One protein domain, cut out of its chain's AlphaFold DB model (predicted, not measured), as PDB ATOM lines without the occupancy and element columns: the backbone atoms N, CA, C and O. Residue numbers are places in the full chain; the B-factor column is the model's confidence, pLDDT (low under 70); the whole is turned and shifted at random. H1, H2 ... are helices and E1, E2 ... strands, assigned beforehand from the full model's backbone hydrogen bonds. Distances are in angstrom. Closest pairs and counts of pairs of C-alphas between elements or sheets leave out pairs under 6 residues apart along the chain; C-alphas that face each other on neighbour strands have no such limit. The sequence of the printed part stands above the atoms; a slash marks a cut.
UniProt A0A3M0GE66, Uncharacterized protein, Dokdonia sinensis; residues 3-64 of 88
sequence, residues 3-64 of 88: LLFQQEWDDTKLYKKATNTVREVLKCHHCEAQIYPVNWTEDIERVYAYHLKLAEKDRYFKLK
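Overview. This is residues 3 to 64 of the 88 residues of an uncharacterized protein of Dokdonia sinensis (UniProt A0A3M0GE66). What does the model look like as a whole? It is a long, twisted hairpin of two strands, E1 and E2, with one helix, H1, running along one face of it and a short strand, E3, beside E2 near the hairpin's turn. The looping residues 28 to 41 lead from E2 to H1 at the other end. What is it made of, and how large is it? The printed part has 62 residues, with E1, E2, H1 and E3 in this order along the chain; the sheet runs E1, E2, E3, antiparallel throughout, and the class is mixed, helices and strands. The whole is loose, with a radius of gyration of the C-alphas of 14.8 A, and elongated, spanning 42 by 22 by 17 A.

Arrangement. How do the first two strands pair? E1, residues 3 to 11, and E2, residues 15 to 27, form an antiparallel hairpin at 158 degrees between their directions, with N 4 and O 25 2.8 A apart and N 10 and O 17 2.9 A apart, both within hydrogen-bond range. E2 bends by 63 degrees at residue 20. Where is the helix? H1, residues 42 to 55, is on the sheet at a height over the sheet of 10.0 A, over E2 and only just over E1, on which 3 of its C-alphas fall; it runs along the strands, at 16 degrees to E2 on the local plane. The closest C-alphas of E1 and H1 are those of Phe 5 and Ala 55, 6.7 A apart. In H1, 8 of 10 O i to N i+4 pairs are within hydrogen-bond range. What lies on the other side of E2? E3, residues 61 to 63, is its antiparallel neighbour at 134 degrees, with N 16 and O 62 2.8 A apart, within hydrogen-bond range. The edge strands E1 and E3 are apart.

Along the chain. Where does the first strand run? E1 goes from C-alpha 3 at (282.595, 377.625, 138.417) to C-alpha 11, 24.5 A away. How long are the others? E2 measures 32.6 A, H1 19.7 A from C-alpha 42 at (273.614, 382.495, 127.342), and E3 6.8 A, ending with C-alpha 63 at (303.226, 354.696, 136.463).

Size, cuts and confidence. How far does it reach? The two C-alphas farthest apart, those of Leu 14 and Glu 42, are 43.3 A apart. How are the parts linked? The printed part has no cut; the links E1 to E2 and H1 to E3 are tight, and that from E2 to H1, 14 residues, is long. Where is confidence low? The mean pLDDT of the printed part is 83.1, and residues 57 to 59 are under 70.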
ATOM      1  N   LEU A   3     282.625 378.783 139.310       85.19
ATOM      2  CA  LEU A   3     282.595 377.625 138.417       85.19
ATOM      3  C   LEU A   3     283.759 376.712 138.787       85.19
ATOM      4  O   LEU A   3     284.923 377.097 138.670       85.19
ATOM      5  N   LEU A   4     283.444 375.506 139.240       85.56
ATOM      6  CA  LEU A   4     284.416 374.504 139.648       85.56
ATOM      7  C   LEU A   4     284.474 373.418 138.578       85.56
ATOM      8  O   LEU A   4     283.469 372.776 138.285       85.56
ATOM      9  N   PHE A   5     285.665 373.200 138.028       84.69
ATOM     10  CA  PHE A   5     285.944 372.118 137.090       84.69
ATOM     11  C   PHE A   5     286.887 371.129 137.765       84.69
ATOM     12  O   PHE A   5     288.037 371.451 138.075       84.69
ATOM     13  N   GLN A   6     286.396 369.923 138.021       81.88
ATOM     14  CA  GLN A   6     287.152 368.858 138.661       81.88
ATOM     15  C   GLN A   6     287.346 367.715 137.673       81.88
ATOM     16  O   GLN A   6     286.401 367.029 137.301       81.88
ATOM     17  N   GLN A   7     288.588 367.491 137.258       82.12
ATOM     18  CA  GLN A   7     288.919 366.342 136.425       82.12
ATOM     19  C   GLN A   7     288.866 365.058 137.254       82.12
ATOM     20  O   GLN A   7     289.409 365.010 138.363       82.12
ATOM     21  N   GLU A   8     288.253 364.015 136.708       82.19
ATOM     22  CA  GLU A   8     288.244 362.699 137.333       82.19
ATOM     23  C   GLU A   8     289.571 361.964 137.091       82.19
ATOM     24  O   GLU A   8     290.201 362.064 136.034       82.19
ATOM     25  N   TRP A   9     290.022 361.229 138.105       79.88
ATOM     26  CA  TRP A   9     291.276 360.486 138.067       79.88
ATOM     27  C   TRP A   9     290.998 359.018 138.337       79.88
ATOM     28  O   TRP A   9     290.415 358.680 139.367       79.88
ATOM     29  N   ASP A  10     291.477 358.157 137.449       80.69
ATOM     30  CA  ASP A  10     291.549 356.724 137.698       80.69
ATOM     31  C   ASP A  10     292.856 356.442 138.453       80.69
ATOM     32  O   ASP A  10     293.959 356.493 137.891       80.69
ATOM     33  N   ASP A  11     292.743 356.240 139.767       82.06
ATOM     34  CA  ASP A  11     293.871 355.942 140.647       82.06
ATOM     35  C   ASP A  11     293.832 354.471 141.064       82.06
ATOM     36  O   ASP A  11     293.054 354.052 141.917       82.06
ATOM     37  N   THR A  12     294.707 353.678 140.452       85.50
ATOM     38  CA  THR A  12     294.920 352.277 140.811       85.50
ATOM     39  C   THR A  12     296.252 352.138 141.561       85.50
ATOM     40  O   THR A  12     297.108 353.028 141.565       85.50
ATOM     41  N   LYS A  13     296.480 350.991 142.211       80.75
ATOM     42  CA  LYS A  13     297.750 350.681 142.899       80.75
ATOM     43  C   LYS A  13     298.981 350.720 141.975       80.75
ATOM     44  O   LYS A  13     300.085 350.960 142.453       80.75
ATOM     45  N   LEU A  14     298.800 350.505 140.668       81.81
ATOM     46  CA  LEU A  14     299.892 350.381 139.691       81.81
ATOM     47  C   LEU A  14     300.084 351.626 138.819       81.81
ATOM     48  O   LEU A  14     301.209 351.973 138.460       81.81
ATOM     49  N   TYR A  15     299.004 352.324 138.493       81.94
ATOM     50  CA  TYR A  15     299.043 353.474 137.604       81.94
ATOM     51  C   TYR A  15     298.067 354.542 138.081       81.94
ATOM     52  O   TYR A  15     297.091 354.260 138.776       81.94
ATOM     53  N   LYS A  16     298.358 355.784 137.710       85.00
ATOM     54  CA  LYS A  16     297.463 356.921 137.860       85.00
ATOM     55  C   LYS A  16     297.209 357.499 136.481       85.00
ATOM     56  O   LYS A  16     298.158 357.875 135.787       85.00
ATOM     57  N   LYS A  17     295.943 357.569 136.092       84.06
ATOM     58  CA  LYS A  17     295.519 358.087 134.796       84.06
ATOM     59  C   LYS A  17     294.503 359.210 134.988       84.06
ATOM     60  O   LYS A  17     293.633 359.127 135.848       84.06
ATOM     61  N   ALA A  18     294.628 360.271 134.200       81.88
ATOM     62  CA  ALA A  18     293.562 361.253 134.045       81.88
ATOM     63  C   ALA A  18     292.463 360.686 133.144       81.88
ATOM     64  O   ALA A  18     292.749 360.222 132.035       81.88
ATOM     65  N   THR A  19     291.220 360.745 133.606       78.00
ATOM     66  CA  THR A  19     290.061 360.461 132.762       78.00
ATOM     67  C   THR A  19     289.696 361.728 131.991       78.00
ATOM     68  O   THR A  19     289.949 362.841 132.445       78.00
ATOM     69  N   ASN A  20     289.124 361.558 130.800       71.81
ATOM     70  CA  ASN A  20     288.621 362.669 129.990       71.81
ATOM     71  C   ASN A  20     287.297 363.243 130.547       71.81
ATOM     72  O   ASN A  20     286.829 364.277 130.095       71.81
ATOM     73  N   THR A  21     286.714 362.607 131.569       75.75
ATOM     74  CA  THR A  21     285.532 363.107 132.269       75.75
ATOM     75  C   THR A  21     285.909 364.263 133.198       75.75
ATOM     76  O   THR A  21     286.712 364.126 134.129       75.75
ATOM     77  N   VAL A  22     285.306 365.421 132.947       79.06
ATOM     78  CA  VAL A  22     285.368 366.600 133.813       79.06
ATOM     79  C   VAL A  22     284.016 366.720 134.503       79.06
ATOM     80  O   VAL A  22     282.991 366.654 133.840       79.06
ATOM     81  N   ARG A  23     284.011 366.847 135.833       80.69
ATOM     82  CA  ARG A  23     282.825 367.210 136.611       80.69
ATOM     83  C   ARG A  23     282.781 368.720 136.789       80.69
ATOM     84  O   ARG A  23     283.709 369.304 137.352       80.69
ATOM     85  N   GLU A  24     281.688 369.326 136.358       85.19
ATOM     86  CA  GLU A  24     281.397 370.744 136.499       85.19
ATOM     87  C   GLU A  24     280.384 371.017 137.622       85.19
ATOM     88  O   GLU A  24     279.369 370.337 137.776       85.19
ATOM     89  N   VAL A  25     280.658 372.044 138.425       86.12
ATOM     90  CA  VAL A  25     279.750 372.531 139.470       86.12
ATOM     91  C   VAL A  25     279.722 374.054 139.421       86.12
ATOM     92  O   VAL A  25     280.745 374.704 139.628       86.12
ATOM     93  N   LEU A  26     278.544 374.632 139.173       88.00
ATOM     94  CA  LEU A  26     278.304 376.071 139.288       88.00
ATOM     95  C   LEU A  26     277.633 376.363 140.635       88.00
ATOM     96  O   LEU A  26     276.548 375.844 140.910       88.00
ATOM     97  N   LYS A  27     278.250 377.209 141.465       88.25
ATOM     98  CA  LYS A  27     277.698 377.621 142.763       88.25
ATOM     99  C   LYS A  27     277.493 379.136 142.827       88.25
ATOM    100  O   LYS A  27     278.306 379.945 142.361       88.25
ATOM    101  N   CYS A  28     276.365 379.537 143.406       84.00
ATOM    102  CA  CYS A  28     276.083 380.930 143.714       84.00
ATOM    103  C   CYS A  28     276.714 381.303 145.060       84.00
ATOM    104  O   CYS A  28     276.403 380.684 146.068       84.00
ATOM    105  N   HIS A  29     277.532 382.354 145.108       84.06
ATOM    106  CA  HIS A  29     278.072 382.856 146.380       84.06
ATOM    107  C   HIS A  29     277.021 383.550 147.250       84.06
ATOM    108  O   HIS A  29     277.190 383.629 148.458       84.06
ATOM    109  N   HIS A  30     275.963 384.090 146.641       84.62
ATOM    110  CA  HIS A  30     274.962 384.864 147.369       84.62
ATOM    111  C   HIS A  30     273.901 383.973 148.020       84.62
ATOM    112  O   HIS A  30     273.523 384.199 149.162       84.62
ATOM    113  N   CYS A  31     273.447 382.948 147.299       83.75
ATOM    114  CA  CYS A  31     272.391 382.045 147.759       83.75
ATOM    115  C   CYS A  31     272.933 380.687 148.223       83.75
ATOM    116  O   CYS A  31     272.147 379.814 148.572       83.75
ATOM    117  N   GLU A  32     274.247 380.467 148.103       83.06
ATOM    118  CA  GLU A  32     274.970 379.211 148.379       83.06
ATOM    119  C   GLU A  32     274.438 377.958 147.660       83.06
ATOM    120  O   GLU A  32     274.930 376.850 147.871       83.06
ATOM    121  N   ALA A  33     273.484 378.140 146.751       84.69
ATOM    122  CA  ALA A  33     272.848 377.091 145.981       84.69
ATOM    123  C   ALA A  33     273.695 376.677 144.770       84.69
ATOM    124  O   ALA A  33     274.354 377.506 144.127       84.69
ATOM    125  N   GLN A  34     273.626 375.388 144.436       85.69
ATOM    126  CA  GLN A  34     274.149 374.850 143.186       85.69
ATOM    127  C   GLN A  34     273.171 375.154 142.048       85.69
ATOM    128  O   GLN A  34     271.976 374.875 142.148       85.69
ATOM    129  N   ILE A  35     273.680 375.724 140.959       85.31
ATOM    130  CA  ILE A  35     272.887 376.078 139.783       85.31
ATOM    131  C   ILE A  35     273.090 374.999 138.722       85.31
ATOM    132  O   ILE A  35     274.187 374.824 138.191       85.31
ATOM    133  N   TYR A  36     272.013 374.294 138.393       86.25
ATOM    134  CA  TYR A  36     272.010 373.273 137.347       86.25
ATOM    135  C   TYR A  36     271.991 373.888 135.938       86.25
ATOM    136  O   TYR A  36     271.397 374.955 135.761       86.25
ATOM    137  N   PRO A  37     272.563 373.198 134.932       83.31
ATOM    138  CA  PRO A  37     272.682 373.688 133.554       83.31
ATOM    139  C   PRO A  37     271.363 374.094 132.892       83.31
ATOM    140  O   PRO A  37     271.342 375.005 132.078       83.31
ATOM    141  N   VAL A  38     270.237 373.504 133.304       85.75
ATOM    142  CA  VAL A  38     268.900 373.890 132.816       85.75
ATOM    143  C   VAL A  38     268.531 375.353 133.111       85.75
ATOM    144  O   VAL A  38     267.690 375.920 132.426       85.75
ATOM    145  N   ASN A  39     269.154 375.969 134.120       85.31
ATOM    146  CA  ASN A  39     268.897 377.352 134.531       85.31
ATOM    147  C   ASN A  39     270.004 378.320 134.082       85.31
ATOM    148  O   ASN A  39     270.142 379.403 134.655       85.31
ATOM    149  N   TRP A  40     270.852 377.927 133.131       89.25
ATOM    150  CA  TRP A  40     271.939 378.784 132.665       89.25
ATOM    151  C   TRP A  40     271.440 379.827 131.668       89.25
ATOM    152  O   TRP A  40     270.537 379.589 130.869       89.25
ATOM    153  N   THR A  41     272.037 381.010 131.739       90.44
ATOM    154  CA  THR A  41     271.858 382.067 130.744       90.44
ATOM    155  C   THR A  41     272.905 381.918 129.639       90.44
ATOM    156  O   THR A  41     273.940 381.282 129.845       90.44
ATOM    157  N   GLU A  42     272.681 382.552 128.484       92.00
ATOM    158  CA  GLU A  42     273.614 382.495 127.342       92.00
ATOM    159  C   GLU A  42     275.045 382.940 127.716       92.00
ATOM    160  O   GLU A  42     276.034 382.386 127.234       92.00
ATOM    161  N   ASP A  43     275.167 383.919 128.615       88.56
ATOM    162  CA  ASP A  43     276.460 384.382 129.128       88.56
ATOM    163  C   ASP A  43     277.198 383.278 129.908       88.56
ATOM    164  O   ASP A  43     278.380 383.019 129.665       88.56
ATOM    165  N   ILE A  44     276.477 382.558 130.776       88.94
ATOM    166  CA  ILE A  44     277.024 381.440 131.554       88.94
ATOM    167  C   ILE A  44     277.459 380.312 130.618       88.94
ATOM    168  O   ILE A  44     278.555 379.781 130.792       88.94
ATOM    169  N   GLU A  45     276.658 379.978 129.600       90.06
ATOM    170  CA  GLU A  45     277.012 378.948 128.614       90.06
ATOM    171  C   GLU A  45     278.291 379.296 127.846       90.06
ATOM    172  O   GLU A  45     279.148 378.436 127.635       90.06
ATOM    173  N   ARG A  46     278.464 380.566 127.465       90.38
ATOM    174  CA  ARG A  46     279.662 381.019 126.750       90.38
ATOM    175  C   ARG A  46     280.918 380.891 127.609       90.38
ATOM    176  O   ARG A  46     281.935 380.376 127.138       90.38
ATOM    177  N   VAL A  47     280.853 381.350 128.858       89.94
ATOM    178  CA  VAL A  47     281.966 381.254 129.814       89.94
ATOM    179  C   VAL A  47     282.260 379.788 130.141       89.94
ATOM    180  O   VAL A  47     283.420 379.371 130.125       89.94
ATOM    181  N   TYR A  48     281.220 378.979 130.347       89.69
ATOM    182  CA  TYR A  48     281.338 377.539 130.551       89.69
ATOM    183  C   TYR A  48     282.056 376.852 129.385       89.69
ATOM    184  O   TYR A  48     283.063 376.182 129.604       89.69
ATOM    185  N   ALA A  49     281.598 377.056 128.148       88.62
ATOM    186  CA  ALA A  49     282.170 376.417 126.966       88.62
ATOM    187  C   ALA A  49     283.639 376.809 126.741       88.62
ATOM    188  O   ALA A  49     284.439 375.994 126.276       88.62
ATOM    189  N   TYR A  50     284.007 378.048 127.079       89.31
ATOM    190  CA  TYR A  50     285.398 378.484 127.057       89.31
ATOM    191  C   TYR A  50     286.234 377.706 128.080       89.31
ATOM    192  O   TYR A  50     287.225 377.079 127.710       89.31
ATOM    193  N   HIS A  51     285.820 377.681 129.349       87.19
ATOM    194  CA  HIS A  51     286.587 377.017 130.406       87.19
ATOM    195  C   HIS A  51     286.605 375.492 130.294       87.19
ATOM    196  O   HIS A  51     287.622 374.888 130.627       87.19
ATOM    197  N   LEU A  52     285.549 374.871 129.765       85.94
ATOM    198  CA  LEU A  52     285.500 373.432 129.514       85.94
ATOM    199  C   LEU A  52     286.622 372.994 128.561       85.94
ATOM    200  O   LEU A  52     287.320 372.021 128.840       85.94
ATOM    201  N   LYS A  53     286.874 373.763 127.492       83.88
ATOM    202  CA  LYS A  53     287.979 373.495 126.550       83.88
ATOM    203  C   LYS A  53     289.359 373.593 127.198       83.88
ATOM    204  O   LYS A  53     290.282 372.922 126.759       83.88
ATOM    205  N   LEU A  54     289.513 374.442 128.214       81.81
ATOM    206  CA  LEU A  54     290.762 374.569 128.972       81.81
ATOM    207  C   LEU A  54     290.891 373.486 130.058       81.81
ATOM    208  O   LEU A  54     292.005 373.148 130.461       81.81
ATOM    209  N   ALA A  55     289.766 372.984 130.568       77.94
ATOM    210  CA  ALA A  55     289.715 371.967 131.612       77.94
ATOM    211  C   ALA A  55     289.989 370.554 131.079       77.94
ATOM    212  O   ALA A  55     290.476 369.712 131.836       77.94
ATOM    213  N   GLU A  56     289.720 370.300 129.798       71.00
ATOM    214  CA  GLU A  56     290.103 369.069 129.111       71.00
ATOM    215  C   GLU A  56     291.635 368.997 128.981       71.00
ATOM    216  O   GLU A  56     292.241 369.559 128.070       71.00
ATOM    217  N   LYS A  57     292.294 368.351 129.950       66.06
ATOM    218  CA  LYS A  57     293.752 368.183 129.925       66.06
ATOM    219  C   LYS A  57     294.161 367.010 129.048       66.06
ATOM    220  O   LYS A  57     293.452 366.013 128.916       66.06
ATOM    221  N   ASP A  58     295.380 367.122 128.526       63.84
ATOM    222  CA  ASP A  58     296.055 366.059 127.791       63.84
ATOM    223  C   ASP A  58     296.134 364.759 128.615       63.84
ATOM    224  O   ASP A  58     296.086 364.775 129.852       63.84
ATOM    225  N   ARG A  59     296.244 363.618 127.923       65.56
ATOM    226  CA  ARG A  59     296.196 362.272 128.507       65.56
ATOM    227  C   ARG A  59     297.336 362.083 129.507       65.56
ATOM    228  O   ARG A  59     298.421 361.617 129.171       65.56
ATOM    229  N   TYR A  60     297.073 362.385 130.774       73.00
ATOM    230  CA  TYR A  60     298.035 362.164 131.843       73.00
ATOM    231  C   TYR A  60     298.061 360.685 132.213       73.00
ATOM    232  O   TYR A  60     297.077 360.139 132.716       73.00
ATOM    233  N   PHE A  61     299.203 360.044 132.001       80.31
ATOM    234  CA  PHE A  61     299.452 358.676 132.433       80.31
ATOM    235  C   PHE A  61     300.767 358.623 133.201       80.31
ATOM    236  O   PHE A  61     301.825 358.954 132.669       80.31
ATOM    237  N   LYS A  62     300.704 358.211 134.469       81.00
ATOM    238  CA  LYS A  62     301.881 358.064 135.322       81.00
ATOM    239  C   LYS A  62     301.885 356.696 135.988       81.00
ATOM    240  O   LYS A  62     300.956 356.333 136.708       81.00
ATOM    241  N   LEU A  63     302.970 355.959 135.779       84.25
ATOM    242  CA  LEU A  63     303.226 354.696 136.463       84.25
ATOM    243  C   LEU A  63     303.659 354.970 137.904       84.25
ATOM    244  O   LEU A  63     304.465 355.866 138.170       84.25
ATOM    245  N   LYS A  64     303.105 354.207 138.846       87.88
ATOM    246  CA  LYS A  64     303.491 354.283 140.257       87.88
ATOM    247  C   LYS A  64     304.803 353.524 140.481       87.88
ATOM    248  O   LYS A  64     305.086 352.575 139.748       87.88
TER     249      LYS A  64